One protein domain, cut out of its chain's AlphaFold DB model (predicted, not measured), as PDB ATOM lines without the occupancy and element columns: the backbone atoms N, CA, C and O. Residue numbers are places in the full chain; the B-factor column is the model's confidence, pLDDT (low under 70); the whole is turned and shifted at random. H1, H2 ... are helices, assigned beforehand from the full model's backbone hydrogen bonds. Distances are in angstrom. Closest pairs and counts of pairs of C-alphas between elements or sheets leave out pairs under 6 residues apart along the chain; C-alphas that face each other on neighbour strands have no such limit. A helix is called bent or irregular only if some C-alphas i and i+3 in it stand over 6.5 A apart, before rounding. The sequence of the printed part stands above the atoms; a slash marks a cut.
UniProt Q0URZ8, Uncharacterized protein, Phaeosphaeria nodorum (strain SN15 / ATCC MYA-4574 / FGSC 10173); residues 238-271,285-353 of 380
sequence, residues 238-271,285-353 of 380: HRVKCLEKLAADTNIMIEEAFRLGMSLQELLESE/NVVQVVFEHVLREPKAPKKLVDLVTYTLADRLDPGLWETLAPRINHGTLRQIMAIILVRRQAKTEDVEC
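This is residues 238 to 271 and 285 to 353 of the 380 residues of an uncharacterized protein of Phaeosphaeria nodorum (strain SN15 / ATCC MYA-4574 / FGSC 10173) (UniProt Q0URZ8). The longest helix, H6, crosses H4 with residues 332 to 340 and then runs on as an arm, its residues 344 to 353 sticking out from a body made of helices. In that body H4 is in the middle, H1 lies side by side with it on the side away from H6, H3 crosses over both H1 and H4, and H2 packs on H1 and H3 next to the cut, with H5 near H2 and H3. The class is all helix: 103 residues are printed, with six named helices, H1 to H6 in chain order, and no named strand. The whole is compact, with a radius of gyration of the C-alphas of 14.3 A, yet elongated in outline, spanning 47 by 30 by 28 A.

H6, residues 330 to 353, is 35.1 A long from first to last C-alpha, from C-alpha 330 at (201.382, 161.021, 248.574) to C-alpha 353 at (201.678, 138.340, 275.371). H4 is residues 302 to 315, 19.7 A long. H1, residues 238 to 259, is 30.8 A long and begins with C-alpha 238 at (211.923, 183.039, 266.081). H3, residues 285 to 296, is 16.5 A long. H2 is residues 264 to 269. H5, residues 318 to 327, is irregular: C-alphas 323 and 326 are 7.1 A apart.

H6 touches H4, the closest C-alphas being those of Thr 309 and Ile 336, 5.2 A apart, at a steep tilt of 52 degrees, the same way. H4 touches H1 at a shallow tilt of 10 degrees, the same way, closest at the C-alphas of Ala 247 and Leu 304, 5.9 A apart. H1 and H6 are apart. H3 is the hub, touching four helices. It is about perpendicular to H4 at 81 degrees, closest at C-alphas 294 and 305, 5.9 A apart. With residues 286 to 290 alone it touches H1, only just about perpendicular at 70.2 degrees, closest at C-alphas 250 and 287, 5.5 A apart. H3 touches H2 at 85 degrees, about perpendicular, closest at C-alphas 268 and 288, 5.2 A apart. H5 only just touches H3, with 3 pairs of C-alphas within 8 A, the closest being those of Arg 296 and Arg 327, 5.9 A apart. Every O i to N i+4 pair is within hydrogen-bond range in H1, H2, H3, H4 and H6, and 4 of 6 are in H5.

The two C-alphas farthest apart are those of His 238 and Glu 352, 47.5 A. Residues 272 to 284 are not printed, and C-alphas 271 and 285 are 8.9 A apart across this cut, which falls in the link from H2 to H3. The links H1 to H2, H3 to H4, H4 to H5 and H5 to H6 are tight. The mean pLDDT of the printed part is 92.4, and no printed residue is under 70.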
ATOM      1  N   HIS A 238     213.334 182.686 265.988       75.75
ATOM      2  CA  HIS A 238     211.923 183.039 266.081       75.75
ATOM      3  C   HIS A 238     211.076 182.062 265.274       75.75
ATOM      4  O   HIS A 238     210.071 181.585 265.773       75.75
ATOM      5  N   ARG A 239     211.510 181.688 264.065       72.19
ATOM      6  CA  ARG A 239     210.793 180.700 263.247       72.19
ATOM      7  C   ARG A 239     210.750 179.320 263.884       72.19
ATOM      8  O   ARG A 239     209.679 178.729 263.922       72.19
ATOM      9  N   VAL A 240     211.877 178.823 264.397       77.38
ATOM     10  CA  VAL A 240     211.900 177.526 265.092       77.38
ATOM     11  C   VAL A 240     210.977 177.577 266.306       77.38
ATOM     12  O   VAL A 240     210.094 176.737 266.418       77.38
ATOM     13  N   LYS A 241     211.073 178.621 267.138       79.81
ATOM     14  CA  LYS A 241     210.186 178.797 268.298       79.81
ATOM     15  C   LYS A 241     208.716 178.953 267.908       79.81
ATOM     16  O   LYS A 241     207.861 178.414 268.596       79.81
ATOM     17  N   CYS A 242     208.410 179.650 266.816       79.94
ATOM     18  CA  CYS A 242     207.050 179.761 266.290       79.94
ATOM     19  C   CYS A 242     206.515 178.409 265.840       79.94
ATOM     20  O   CYS A 242     205.375 178.105 266.144       79.94
ATOM     21  N   LEU A 243     207.321 177.598 265.151       85.94
ATOM     22  CA  LEU A 243     206.916 176.256 264.734       85.94
ATOM     23  C   LEU A 243     206.745 175.317 265.928       85.94
ATOM     24  O   LEU A 243     205.807 174.529 265.953       85.94
ATOM     25  N   GLU A 244     207.620 175.403 266.929       88.44
ATOM     26  CA  GLU A 244     207.493 174.624 268.161       88.44
ATOM     27  C   GLU A 244     206.259 175.018 268.960       88.44
ATOM     28  O   GLU A 244     205.542 174.132 269.418       88.44
ATOM     29  N   LYS A 245     206.005 176.323 269.094       90.31
ATOM     30  CA  LYS A 245     204.811 176.850 269.748       90.31
ATOM     31  C   LYS A 245     203.550 176.476 268.975       90.31
ATOM     32  O   LYS A 245     202.631 175.957 269.577       90.31
ATOM     33  N   LEU A 246     203.536 176.651 267.654       92.31
ATOM     34  CA  LEU A 246     202.411 176.267 266.804       92.31
ATOM     35  C   LEU A 246     202.101 174.774 266.939       92.31
ATOM     36  O   LEU A 246     200.945 174.412 267.107       92.31
ATOM     37  N   ALA A 247     203.125 173.916 266.922       93.50
ATOM     38  CA  ALA A 247     202.949 172.483 267.143       93.50
ATOM     39  C   ALA A 247     202.401 172.176 268.549       93.50
ATOM     40  O   ALA A 247     201.494 171.361 268.680       93.50
ATOM     41  N   ALA A 248     202.931 172.826 269.592       93.62
ATOM     42  CA  ALA A 248     202.485 172.625 270.969       93.62
ATOM     43  C   ALA A 248     201.040 173.098 271.185       93.62
ATOM     44  O   ALA A 248     200.232 172.341 271.712       93.62
ATOM     45  N   ASP A 249     200.709 174.304 270.724       92.81
ATOM     46  CA  ASP A 249     199.372 174.891 270.826       92.81
ATOM     47  C   ASP A 249     198.360 174.035 270.043       92.81
ATOM     48  O   ASP A 249     197.312 173.684 270.575       92.81
ATOM     49  N   THR A 250     198.711 173.594 268.826       94.50
ATOM     50  CA  THR A 250     197.872 172.681 268.025       94.50
ATOM     51  C   THR A 250     197.619 171.365 268.762       94.50
ATOM     52  O   THR A 250     196.486 170.900 268.810       94.50
ATOM     53  N   ASN A 251     198.649 170.774 269.377       95.81
ATOM     54  CA  ASN A 251     198.495 169.541 270.145       95.81
ATOM     55  C   ASN A 251     197.600 169.733 271.378       95.81
ATOM     56  O   ASN A 251     196.723 168.915 271.621       95.81
ATOM     57  N   ILE A 252     197.786 170.821 272.136       94.19
ATOM     58  CA  ILE A 252     196.944 171.144 273.302       94.19
ATOM     59  C   ILE A 252     195.474 171.248 272.888       94.19
ATOM     60  O   ILE A 252     194.607 170.709 273.569       94.19
ATOM     61  N   MET A 253     195.201 171.895 271.757       92.75
ATOM     62  CA  MET A 253     193.844 172.056 271.241       92.75
ATOM     63  C   MET A 253     193.202 170.744 270.793       92.75
ATOM     64  O   MET A 253     192.020 170.532 271.049       92.75
ATOM     65  N   ILE A 254     193.971 169.866 270.145       94.25
ATOM     66  CA  ILE A 254     193.510 168.525 269.763       94.25
ATOM     67  C   ILE A 254     193.133 167.724 271.017       94.25
ATOM     68  O   ILE A 254     192.026 167.197 271.102       94.25
ATOM     69  N   GLU A 255     194.016 167.690 272.018       95.19
ATOM     70  CA  GLU A 255     193.777 166.975 273.278       95.19
ATOM     71  C   GLU A 255     192.587 167.553 274.059       95.19
ATOM     72  O   GLU A 255     191.784 166.813 274.627       95.19
ATOM     73  N   GLU A 256     192.435 168.878 274.081       93.62
ATOM     74  CA  GLU A 256     191.300 169.531 274.730       93.62
ATOM     75  C   GLU A 256     189.974 169.220 274.028       93.62
ATOM     76  O   GLU A 256     189.006 168.883 274.709       93.62
ATOM     77  N   ALA A 257     189.934 169.267 272.695       92.56
ATOM     78  CA  ALA A 257     188.754 168.884 271.923       92.56
ATOM     79  C   ALA A 257     188.356 167.427 272.208       92.56
ATOM     80  O   ALA A 257     187.189 167.140 272.480       92.56
ATOM     81  N   PHE A 258     189.333 166.516 272.261       94.31
ATOM     82  CA  PHE A 258     189.087 165.113 272.598       94.31
ATOM     83  C   PHE A 258     188.603 164.925 274.033       94.31
ATOM     84  O   PHE A 258     187.691 164.136 274.277       94.31
ATOM     85  N   ARG A 259     189.147 165.683 274.990       95.19
ATOM     86  CA  ARG A 259     188.662 165.686 276.377       95.19
ATOM     87  C   ARG A 259     187.205 166.151 276.477       95.19
ATOM     88  O   ARG A 259     186.490 165.694 277.364       95.19
ATOM     89  N   LEU A 260     186.769 167.034 275.580       94.88
ATOM     90  CA  LEU A 260     185.380 167.496 275.470       94.88
ATOM     91  C   LEU A 260     184.478 166.535 274.677       94.88
ATOM     92  O   LEU A 260     183.295 166.816 274.511       94.88
ATOM     93  N   GLY A 261     185.009 165.401 274.210       95.69
ATOM     94  CA  GLY A 261     184.258 164.406 273.446       95.69
ATOM     95  C   GLY A 261     184.032 164.775 271.980       95.69
ATOM     96  O   GLY A 261     183.268 164.085 271.313       95.69
ATOM     97  N   MET A 262     184.688 165.823 271.469       94.69
ATOM     98  CA  MET A 262     184.642 166.153 270.046       94.69
ATOM     99  C   MET A 262     185.471 165.158 269.237       94.69
ATOM    100  O   MET A 262     186.583 164.785 269.618       94.69
ATOM    101  N   SER A 263     184.955 164.769 268.079       95.31
ATOM    102  CA  SER A 263     185.700 164.023 267.071       95.31
ATOM    103  C   SER A 263     186.700 164.919 266.331       95.31
ATOM    104  O   SER A 263     186.566 166.144 266.266       95.31
ATOM    105  N   LEU A 264     187.718 164.300 265.723       95.00
ATOM    106  CA  LEU A 264     188.668 165.023 264.874       95.00
ATOM    107  C   LEU A 264     187.980 165.610 263.630       95.00
ATOM    108  O   LEU A 264     188.379 166.673 263.163       95.00
ATOM    109  N   GLN A 265     186.938 164.946 263.121       95.25
ATOM    110  CA  GLN A 265     186.129 165.454 262.018       95.25
ATOM    111  C   GLN A 265     185.401 166.743 262.406       95.25
ATOM    112  O   GLN A 265     185.584 167.751 261.731       95.25
ATOM    113  N   GLU A 266     184.681 166.758 263.531       93.81
ATOM    114  CA  GLU A 266     184.015 167.968 264.037       93.81
ATOM    115  C   GLU A 266     185.015 169.108 264.260       93.81
ATOM    116  O   GLU A 266     184.726 170.257 263.937       93.81
ATOM    117  N   LEU A 267     186.220 168.800 264.749       93.12
ATOM    118  CA  LEU A 267     187.275 169.793 264.947       93.12
ATOM    119  C   LEU A 267     187.783 170.409 263.630       93.12
ATOM    120  O   LEU A 267     188.110 171.593 263.598       93.12
ATOM    121  N   LEU A 268     187.865 169.627 262.548       93.56
ATOM    122  CA  LEU A 268     188.361 170.084 261.240       93.56
ATOM    123  C   LEU A 268     187.266 170.685 260.344       93.56
ATOM    124  O   LEU A 268     187.581 171.477 259.451       93.56
ATOM    125  N   GLU A 269     186.007 170.305 260.565       91.69
ATOM    126  CA  GLU A 269     184.826 170.769 259.827       91.69
ATOM    127  C   GLU A 269     184.080 171.907 260.533       91.69
ATOM    128  O   GLU A 269     183.146 172.461 259.960       91.69
ATOM    129  N   SER A 270     184.496 172.291 261.746       85.75
ATOM    130  CA  SER A 270     183.948 173.449 262.456       85.75
ATOM    131  C   SER A 270     184.103 174.711 261.604       85.75
ATOM    132  O   SER A 270     185.177 175.314 261.545       85.75
ATOM    133  N   GLU A 271     183.026 175.115 260.929       77.56
ATOM    134  CA  GLU A 271     182.994 176.390 260.227       77.56
ATOM    135  C   GLU A 271     183.107 177.530 261.246       77.56
ATOM    136  O   GLU A 271     182.530 177.452 262.338       77.56
ATOM    137  N   ASN A 285     190.662 177.970 264.551       80.06
ATOM    138  CA  ASN A 285     191.182 178.054 263.188       80.06
ATOM    139  C   ASN A 285     192.586 177.415 263.044       80.06
ATOM    140  O   ASN A 285     192.957 176.913 261.985       80.06
ATOM    141  N   VAL A 286     193.373 177.369 264.125       88.88
ATOM    142  CA  VAL A 286     194.782 176.947 264.077       88.88
ATOM    143  C   VAL A 286     194.931 175.472 263.705       88.88
ATOM    144  O   VAL A 286     195.762 175.147 262.856       88.88
ATOM    145  N   VAL A 287     194.124 174.579 264.293       92.94
ATOM    146  CA  VAL A 287     194.204 173.133 264.012       92.94
ATOM    147  C   VAL A 287     193.869 172.859 262.548       92.94
ATOM    148  O   VAL A 287     194.632 172.184 261.857       92.94
ATOM    149  N   GLN A 288     192.782 173.451 262.049       93.12
ATOM    150  CA  GLN A 288     192.352 173.300 260.662       93.12
ATOM    151  C   GLN A 288     193.426 173.788 259.681       93.12
ATOM    152  O   GLN A 288     193.801 173.051 258.770       93.12
ATOM    153  N   VAL A 289     193.988 174.981 259.908       92.62
ATOM    154  CA  VAL A 289     195.047 175.549 259.057       92.62
ATOM    155  C   VAL A 289     196.307 174.688 259.073       92.62
ATOM    156  O   VAL A 289     196.914 174.474 258.022       92.62
ATOM    157  N   VAL A 290     196.714 174.169 260.236       95.25
ATOM    158  CA  VAL A 290     197.886 173.287 260.338       95.25
ATOM    159  C   VAL A 290     197.656 171.989 259.571       95.25
ATOM    160  O   VAL A 290     198.530 171.591 258.799       95.25
ATOM    161  N   PHE A 291     196.492 171.352 259.725       95.88
ATOM    162  CA  PHE A 291     196.154 170.137 258.982       95.88
ATOM    163  C   PHE A 291     196.095 170.409 257.481       95.88
ATOM    164  O   PHE A 291     196.726 169.700 256.702       95.88
ATOM    165  N   GLU A 292     195.409 171.467 257.054       95.12
ATOM    166  CA  GLU A 292     195.299 171.818 255.641       95.12
ATOM    167  C   GLU A 292     196.671 172.090 255.011       95.12
ATOM    168  O   GLU A 292     196.970 171.578 253.928       95.12
ATOM    169  N   HIS A 293     197.531 172.837 255.707       94.56
ATOM    170  CA  HIS A 293     198.888 173.120 255.256       94.56
ATOM    171  C   HIS A 293     199.736 171.846 255.165       94.56
ATOM    172  O   HIS A 293     200.361 171.601 254.135       94.56
ATOM    173  N   VAL A 294     199.738 171.007 256.208       96.44
ATOM    174  CA  VAL A 294     200.540 169.773 256.251       96.44
ATOM    175  C   VAL A 294     200.090 168.755 255.207       96.44
ATOM    176  O   VAL A 294     200.925 168.132 254.552       96.44
ATOM    177  N   LEU A 295     198.779 168.588 255.025       96.38
ATOM    178  CA  LEU A 295     198.243 167.614 254.082       96.38
ATOM    179  C   LEU A 295     198.499 168.028 252.630       96.38
ATOM    180  O   LEU A 295     198.832 167.171 251.811       96.38
ATOM    181  N   ARG A 296     198.429 169.327 252.308       94.75
ATOM    182  CA  ARG A 296     198.628 169.818 250.934       94.75
ATOM    183  C   ARG A 296     200.087 170.056 250.572       94.75
ATOM    184  O   ARG A 296     200.484 169.761 249.445       94.75
ATOM    185  N   GLU A 297     200.893 170.600 251.483       93.81
ATOM    186  CA  GLU A 297     202.268 170.971 251.159       93.81
ATOM    187  C   GLU A 297     203.242 169.795 251.334       93.81
ATOM    188  O   GLU A 297     203.482 169.349 252.455       93.81
ATOM    189  N   PRO A 298     203.936 169.351 250.265       89.88
ATOM    190  CA  PRO A 298     204.910 168.257 250.355       89.88
ATOM    191  C   PRO A 298     206.149 168.609 251.198       89.88
ATOM    192  O   PRO A 298     207.004 167.760 251.431       89.88
ATOM    193  N   LYS A 299     206.278 169.870 251.623       86.38
ATOM    194  CA  LYS A 299     207.427 170.423 252.351       86.38
ATOM    195  C   LYS A 299     207.038 171.020 253.699       86.38
ATOM    196  O   LYS A 299     207.719 171.922 254.192       86.38
ATOM    197  N   ALA A 300     205.933 170.563 254.271       91.56
ATOM    198  CA  ALA A 300     205.528 171.031 255.580       91.56
ATOM    199  C   ALA A 300     206.621 170.739 256.638       91.56
ATOM    200  O   ALA A 300     207.363 169.755 256.523       91.56
ATOM    201  N   PRO A 301     206.773 171.593 257.668       91.94
ATOM    202  CA  PRO A 301     207.772 171.397 258.714       91.94
ATOM    203  C   PRO A 301     207.627 170.031 259.394       91.94
ATOM    204  O   PRO A 301     206.547 169.709 259.882       91.94
ATOM    205  N   LYS A 302     208.726 169.265 259.498       93.44
ATOM    206  CA  LYS A 302     208.721 167.884 260.021       93.44
ATOM    207  C   LYS A 302     207.941 167.732 261.332       93.44
ATOM    208  O   LYS A 302     207.143 166.823 261.451       93.44
ATOM    209  N   LYS A 303     208.101 168.662 262.279       93.44
ATOM    210  CA  LYS A 303     207.396 168.613 263.571       93.44
ATOM    211  C   LYS A 303     205.865 168.686 263.434       93.44
ATOM    212  O   LYS A 303     205.164 168.038 264.198       93.44
ATOM    213  N   LEU A 304     205.356 169.462 262.472       95.88
ATOM    214  CA  LEU A 304     203.920 169.535 262.175       95.88
ATOM    215  C   LEU A 304     203.453 168.306 261.388       95.88
ATOM    216  O   LEU A 304     202.367 167.803 261.652       95.88
ATOM    217  N   VAL A 305     204.285 167.798 260.470       96.50
ATOM    218  CA  VAL A 305     204.023 166.535 259.762       96.50
ATOM    219  C   VAL A 305     203.896 165.383 260.753       96.50
ATOM    220  O   VAL A 305     202.896 164.675 260.727       96.50
ATOM    221  N   ASP A 306     204.852 165.238 261.668       96.12
ATOM    222  CA  ASP A 306     204.823 164.217 262.713       96.12
ATOM    223  C   ASP A 306     203.532 164.358 263.541       96.12
ATOM    224  O   ASP A 306     202.765 163.405 263.640       96.12
ATOM    225  N   LEU A 307     203.211 165.560 264.042       97.31
ATOM    226  CA  LEU A 307     201.980 165.812 264.807       97.31
ATOM    227  C   LEU A 307     200.709 165.372 264.057       97.31
ATOM    228  O   LEU A 307     199.910 164.603 264.590       97.31
ATOM    229  N   VAL A 308     200.523 165.835 262.819       97.19
ATOM    230  CA  VAL A 308     199.322 165.540 262.020       97.19
ATOM    231  C   VAL A 308     199.252 164.059 261.656       97.19
ATOM    232  O   VAL A 308     198.195 163.445 261.778       97.19
ATOM    233  N   THR A 309     200.370 163.455 261.246       97.19
ATOM    234  CA  THR A 309     200.406 162.038 260.853       97.19
ATOM    235  C   THR A 309     200.152 161.106 262.035       97.19
ATOM    236  O   THR A 309     199.387 160.155 261.881       97.19
ATOM    237  N   TYR A 310     200.699 161.397 263.222       97.06
ATOM    238  CA  TYR A 310     200.385 160.652 264.445       97.06
ATOM    239  C   TYR A 310     198.926 160.825 264.866       97.06
ATOM    240  O   TYR A 310     198.288 159.835 265.217       97.06
ATOM    241  N   THR A 311     198.394 162.049 264.796       97.00
ATOM    242  CA  THR A 311     196.997 162.327 265.163       97.00
ATOM    243  C   THR A 311     196.034 161.568 264.249       97.00
ATOM    244  O   THR A 311     195.138 160.878 264.730       97.00
ATOM    245  N   LEU A 312     196.260 161.616 262.931       97.00
ATOM    246  CA  LEU A 312     195.464 160.856 261.967       97.00
ATOM    247  C   LEU A 312     195.628 159.350 262.186       97.00
ATOM    248  O   LEU A 312     194.641 158.642 262.300       97.00
ATOM    249  N   ALA A 313     196.846 158.833 262.338       95.81
ATOM    250  CA  ALA A 313     197.038 157.402 262.575       95.81
ATOM    251  C   ALA A 313     196.371 156.885 263.870       95.81
ATOM    252  O   ALA A 313     196.150 155.680 263.997       95.81
ATOM    253  N   ASP A 314     196.082 157.763 264.834       95.00
ATOM    254  CA  ASP A 314     195.382 157.426 266.078       95.00
ATOM    255  C   ASP A 314     193.858 157.502 265.962       95.00
ATOM    256  O   ASP A 314     193.158 156.672 266.541       95.00
ATOM    257  N   ARG A 315     193.350 158.496 265.226       94.62
ATOM    258  CA  ARG A 315     191.934 158.897 265.252       94.62
ATOM    259  C   ARG A 315     191.258 158.916 263.887       94.62
ATOM    260  O   ARG A 315     190.175 159.472 263.768       94.62
ATOM    261  N   LEU A 316     191.876 158.338 262.861       94.75
ATOM    262  CA  LEU A 316     191.284 158.269 261.530       94.75
ATOM    263  C   LEU A 316     190.105 157.294 261.516       94.75
ATOM    264  O   LEU A 316     190.289 156.075 261.572       94.75
ATOM    265  N   ASP A 317     188.903 157.843 261.396       94.25
ATOM    266  CA  ASP A 317     187.689 157.107 261.072       94.25
ATOM    267  C   ASP A 317     187.414 157.119 259.548       94.25
ATOM    268  O   ASP A 317     188.013 157.911 258.807       94.25
ATOM    269  N   PRO A 318     186.541 156.225 259.042       94.44
ATOM    270  CA  PRO A 318     186.240 156.145 257.614       94.44
ATOM    271  C   PRO A 318     185.650 157.430 257.016       94.44
ATOM    272  O   PRO A 318     186.002 157.770 255.889       94.44
ATOM    273  N   GLY A 319     184.801 158.153 257.755       95.12
ATOM    274  CA  GLY A 319     184.159 159.374 257.262       95.12
ATOM    275  C   GLY A 319     185.170 160.502 257.091       95.12
ATOM    276  O   GLY A 319     185.273 161.104 256.021       95.12
ATOM    277  N   LEU A 320     186.020 160.707 258.099       94.81
ATOM    278  CA  LEU A 320     187.118 161.662 258.014       94.81
ATOM    279  C   LEU A 320     188.100 161.321 256.883       94.81
ATOM    280  O   LEU A 320     188.615 162.216 256.208       94.81
ATOM    281  N   TRP A 321     188.369 160.031 256.656       96.12
ATOM    282  CA  TRP A 321     189.233 159.593 255.562       96.12
ATOM    283  C   TRP A 321     188.681 159.991 254.190       96.12
ATOM    284  O   TRP A 321     189.442 160.499 253.368       96.12
ATOM    285  N   GLU A 322     187.383 159.820 253.947       96.00
ATOM    286  CA  GLU A 322     186.744 160.220 252.686       96.00
ATOM    287  C   GLU A 322     186.890 161.727 252.425       96.00
ATOM    288  O   GLU A 322     187.225 162.134 251.309       96.00
ATOM    289  N   THR A 323     186.748 162.550 253.469       95.44
ATOM    290  CA  THR A 323     186.919 164.008 253.381       95.44
ATOM    291  C   THR A 323     188.376 164.415 253.138       95.44
ATOM    292  O   THR A 323     188.656 165.333 252.354       95.44
ATOM    293  N   LEU A 324     189.335 163.762 253.805       95.69
ATOM    294  CA  LEU A 324     190.745 164.150 253.743       95.69
ATOM    295  C   LEU A 324     191.492 163.557 252.547       95.69
ATOM    296  O   LEU A 324     192.351 164.248 252.000       95.69
ATOM    297  N   ALA A 325     191.186 162.331 252.113       95.81
ATOM    298  CA  ALA A 325     191.949 161.595 251.100       95.81
ATOM    299  C   ALA A 325     192.274 162.399 249.822       95.81
ATOM    300  O   ALA A 325     193.429 162.350 249.390       95.81
ATOM    301  N   PRO A 326     191.356 163.211 249.249       96.75
ATOM    302  CA  PRO A 326     191.657 164.026 248.067       96.75
ATOM    303  C   PRO A 326     192.702 165.129 248.304       96.75
ATOM    304  O   PRO A 326     193.264 165.667 247.352       96.75
ATOM    305  N   ARG A 327     192.939 165.509 249.565       96.00
ATOM    306  CA  ARG A 327     193.818 166.619 249.968       96.00
ATOM    307  C   ARG A 327     195.195 166.152 250.436       96.00
ATOM    308  O   ARG A 327     196.091 166.984 250.555       96.00
ATOM    309  N   ILE A 328     195.362 164.861 250.731       96.50
ATOM    310  CA  ILE A 328     196.594 164.312 251.307       96.50
ATOM    311  C   ILE A 328     197.630 164.092 250.202       96.50
ATOM    312  O   ILE A 328     197.433 163.299 249.282       96.50
ATOM    313  N   ASN A 329     198.784 164.743 250.320       95.56
ATOM    314  CA  ASN A 329     199.914 164.471 249.441       95.56
ATOM    315  C   ASN A 329     200.453 163.039 249.639       95.56
ATOM    316  O   ASN A 329     200.460 162.495 250.746       95.56
ATOM    317  N   HIS A 330     200.960 162.428 248.564       94.38
ATOM    318  CA  HIS A 330     201.382 161.021 248.574       94.38
ATOM    319  C   HIS A 330     202.449 160.702 249.641       94.38
ATOM    320  O   HIS A 330     202.410 159.637 250.259       94.38
ATOM    321  N   GLY A 331     203.372 161.635 249.903       91.69
ATOM    322  CA  GLY A 331     204.406 161.469 250.928       91.69
ATOM    323  C   GLY A 331     203.825 161.364 252.340       91.69
ATOM    324  O   GLY A 331     204.201 160.470 253.097       91.69
ATOM    325  N   THR A 332     202.865 162.226 252.667       94.75
ATOM    326  CA  THR A 332     202.164 162.240 253.959       94.75
ATOM    327  C   THR A 332     201.284 161.005 254.106       94.75
ATOM    328  O   THR A 332     201.317 160.355 255.147       94.75
ATOM    329  N   LEU A 333     200.586 160.598 253.039       95.56
ATOM    330  CA  LEU A 333     199.817 159.353 253.021       95.56
ATOM    331  C   LEU A 333     200.688 158.138 253.362       95.56
ATOM    332  O   LEU A 333     200.328 157.326 254.214       95.56
ATOM    333  N   ARG A 334     201.861 158.027 252.731       94.94
ATOM    334  CA  ARG A 334     202.798 156.934 253.006       94.94
ATOM    335  C   ARG A 334     203.219 156.904 254.478       94.94
ATOM    336  O   ARG A 334     203.321 155.820 255.047       94.94
ATOM    337  N   GLN A 335     203.439 158.067 255.093       95.31
ATOM    338  CA  GLN A 335     203.783 158.165 256.515       95.31
ATOM    339  C   GLN A 335     202.619 157.751 257.422       95.31
ATOM    340  O   GLN A 335     202.830 156.946 258.325       95.31
ATOM    341  N   ILE A 336     201.395 158.215 257.142       95.88
ATOM    342  CA  ILE A 336     200.188 157.811 257.884       95.88
ATOM    343  C   ILE A 336     200.035 156.284 257.849       95.88
ATOM    344  O   ILE A 336     199.911 155.650 258.895       95.88
ATOM    345  N   MET A 337     200.123 155.678 256.660       95.06
ATOM    346  CA  MET A 337     200.006 154.225 256.492       95.06
ATOM    347  C   MET A 337     201.096 153.464 257.250       95.06
ATOM    348  O   MET A 337     200.802 152.473 257.914       95.06
ATOM    349  N   ALA A 338     202.344 153.939 257.196       94.94
ATOM    350  CA  ALA A 338     203.441 153.327 257.938       94.94
ATOM    351  C   ALA A 338     203.183 153.342 259.455       94.94
ATOM    352  O   ALA A 338     203.334 152.310 260.108       94.94
ATOM    353  N   ILE A 339     202.729 154.473 260.012       95.94
ATOM    354  CA  ILE A 339     202.426 154.595 261.448       95.94
ATOM    355  C   ILE A 339     201.256 153.677 261.841       95.94
ATOM    356  O   ILE A 339     201.332 152.999 262.867       95.94
ATOM    357  N   ILE A 340     200.200 153.599 261.022       94.88
ATOM    358  CA  ILE A 340     199.058 152.699 261.262       94.88
ATOM    359  C   ILE A 340     199.513 151.234 261.294       94.88
ATOM    360  O   ILE A 340     199.112 150.491 262.191       94.88
ATOM    361  N   LEU A 341     200.351 150.809 260.342       93.56
ATOM    362  CA  LEU A 341     200.850 149.432 260.271       93.56
ATOM    363  C   LEU A 341     201.700 149.066 261.493       93.56
ATOM    364  O   LEU A 341     201.441 148.040 262.117       93.56
ATOM    365  N   VAL A 342     202.642 149.931 261.882       93.25
ATOM    366  CA  VAL A 342     203.479 149.729 263.079       93.25
ATOM    367  C   VAL A 342     202.614 149.584 264.334       93.25
ATOM    368  O   VAL A 342     202.819 148.679 265.139       93.25
ATOM    369  N   ARG A 343     201.588 150.427 264.485       90.38
ATOM    370  CA  ARG A 343     200.669 150.356 265.631       90.38
ATOM    371  C   ARG A 343     199.814 149.092 265.640       90.38
ATOM    372  O   ARG A 343     199.535 148.557 266.709       90.38
ATOM    373  N   ARG A 344     199.377 148.608 264.473       90.00
ATOM    374  CA  ARG A 344     198.635 147.338 264.365       90.00
ATOM    375  C   ARG A 344     199.499 146.142 264.747       90.00
ATOM    376  O   ARG A 344     199.002 145.234 265.409       90.00
ATOM    377  N   GLN A 345     200.771 146.165 264.362       91.06
ATOM    378  CA  GLN A 345     201.714 145.124 264.746       91.06
ATOM    379  C   GLN A 345     201.901 145.092 266.270       91.06
ATOM    380  O   GLN A 345     201.671 144.050 266.875       91.06
ATOM    381  N   ALA A 346     202.161 146.246 266.895       88.75
ATOM    382  CA  ALA A 346     202.320 146.346 268.349       88.75
ATOM    383  C   ALA A 346     201.088 145.836 269.127       88.75
ATOM    384  O   ALA A 346     201.221 145.078 270.081       88.75
ATOM    385  N   LYS A 347     199.869 146.170 268.674       89.19
ATOM    386  CA  LYS A 347     198.632 145.672 269.307       89.19
ATOM    387  C   LYS A 347     198.480 144.152 269.218       89.19
ATOM    388  O   LYS A 347     197.910 143.549 270.119       89.19
ATOM    389  N   THR A 348     198.942 143.543 268.127       88.69
ATOM    390  CA  THR A 348     198.890 142.082 267.961       88.69
ATOM    391  C   THR A 348     199.845 141.397 268.940       88.69
ATOM    392  O   THR A 348     199.446 140.447 269.608       88.69
ATOM    393  N   GLU A 349     201.061 141.930 269.087       88.25
ATOM    394  CA  GLU A 349     202.087 141.418 270.009       88.25
ATOM    395  C   GLU A 349     201.656 141.543 271.485       88.25
ATOM    396  O   GLU A 349     201.845 140.610 272.270       88.25
ATOM    397  N   ASP A 350     200.997 142.647 271.857       85.69
ATOM    398  CA  ASP A 350     200.450 142.845 273.208       85.69
ATOM    399  C   ASP A 350     199.352 141.821 273.544       85.69
ATOM    400  O   ASP A 350     199.324 141.256 274.643       85.69
ATOM    401  N   VAL A 351     198.451 141.543 272.593       86.00
ATOM    402  CA  VAL A 351     197.380 140.546 272.760       86.00
ATOM    403  C   VAL A 351     197.956 139.133 272.878       86.00
ATOM    404  O   VAL A 351     197.483 138.340 273.694       86.00
ATOM    405  N   GLU A 352     198.998 138.819 272.109       85.38
ATOM    406  CA  GLU A 352     199.681 137.526 272.171       85.38
ATOM    407  C   GLU A 352     200.410 137.326 273.512       85.38
ATOM    408  O   GLU A 352     200.283 136.271 274.137       85.38
ATOM    409  N   CYS A 353     201.064 138.368 274.039       78.44
ATOM    410  CA  CYS A 353     201.678 138.340 275.371       78.44
ATOM    411  C   CYS A 353     200.660 138.125 276.503       78.44
ATOM    412  O   CYS A 353     200.953 137.424 277.476       78.44
TER     413      CYS A 353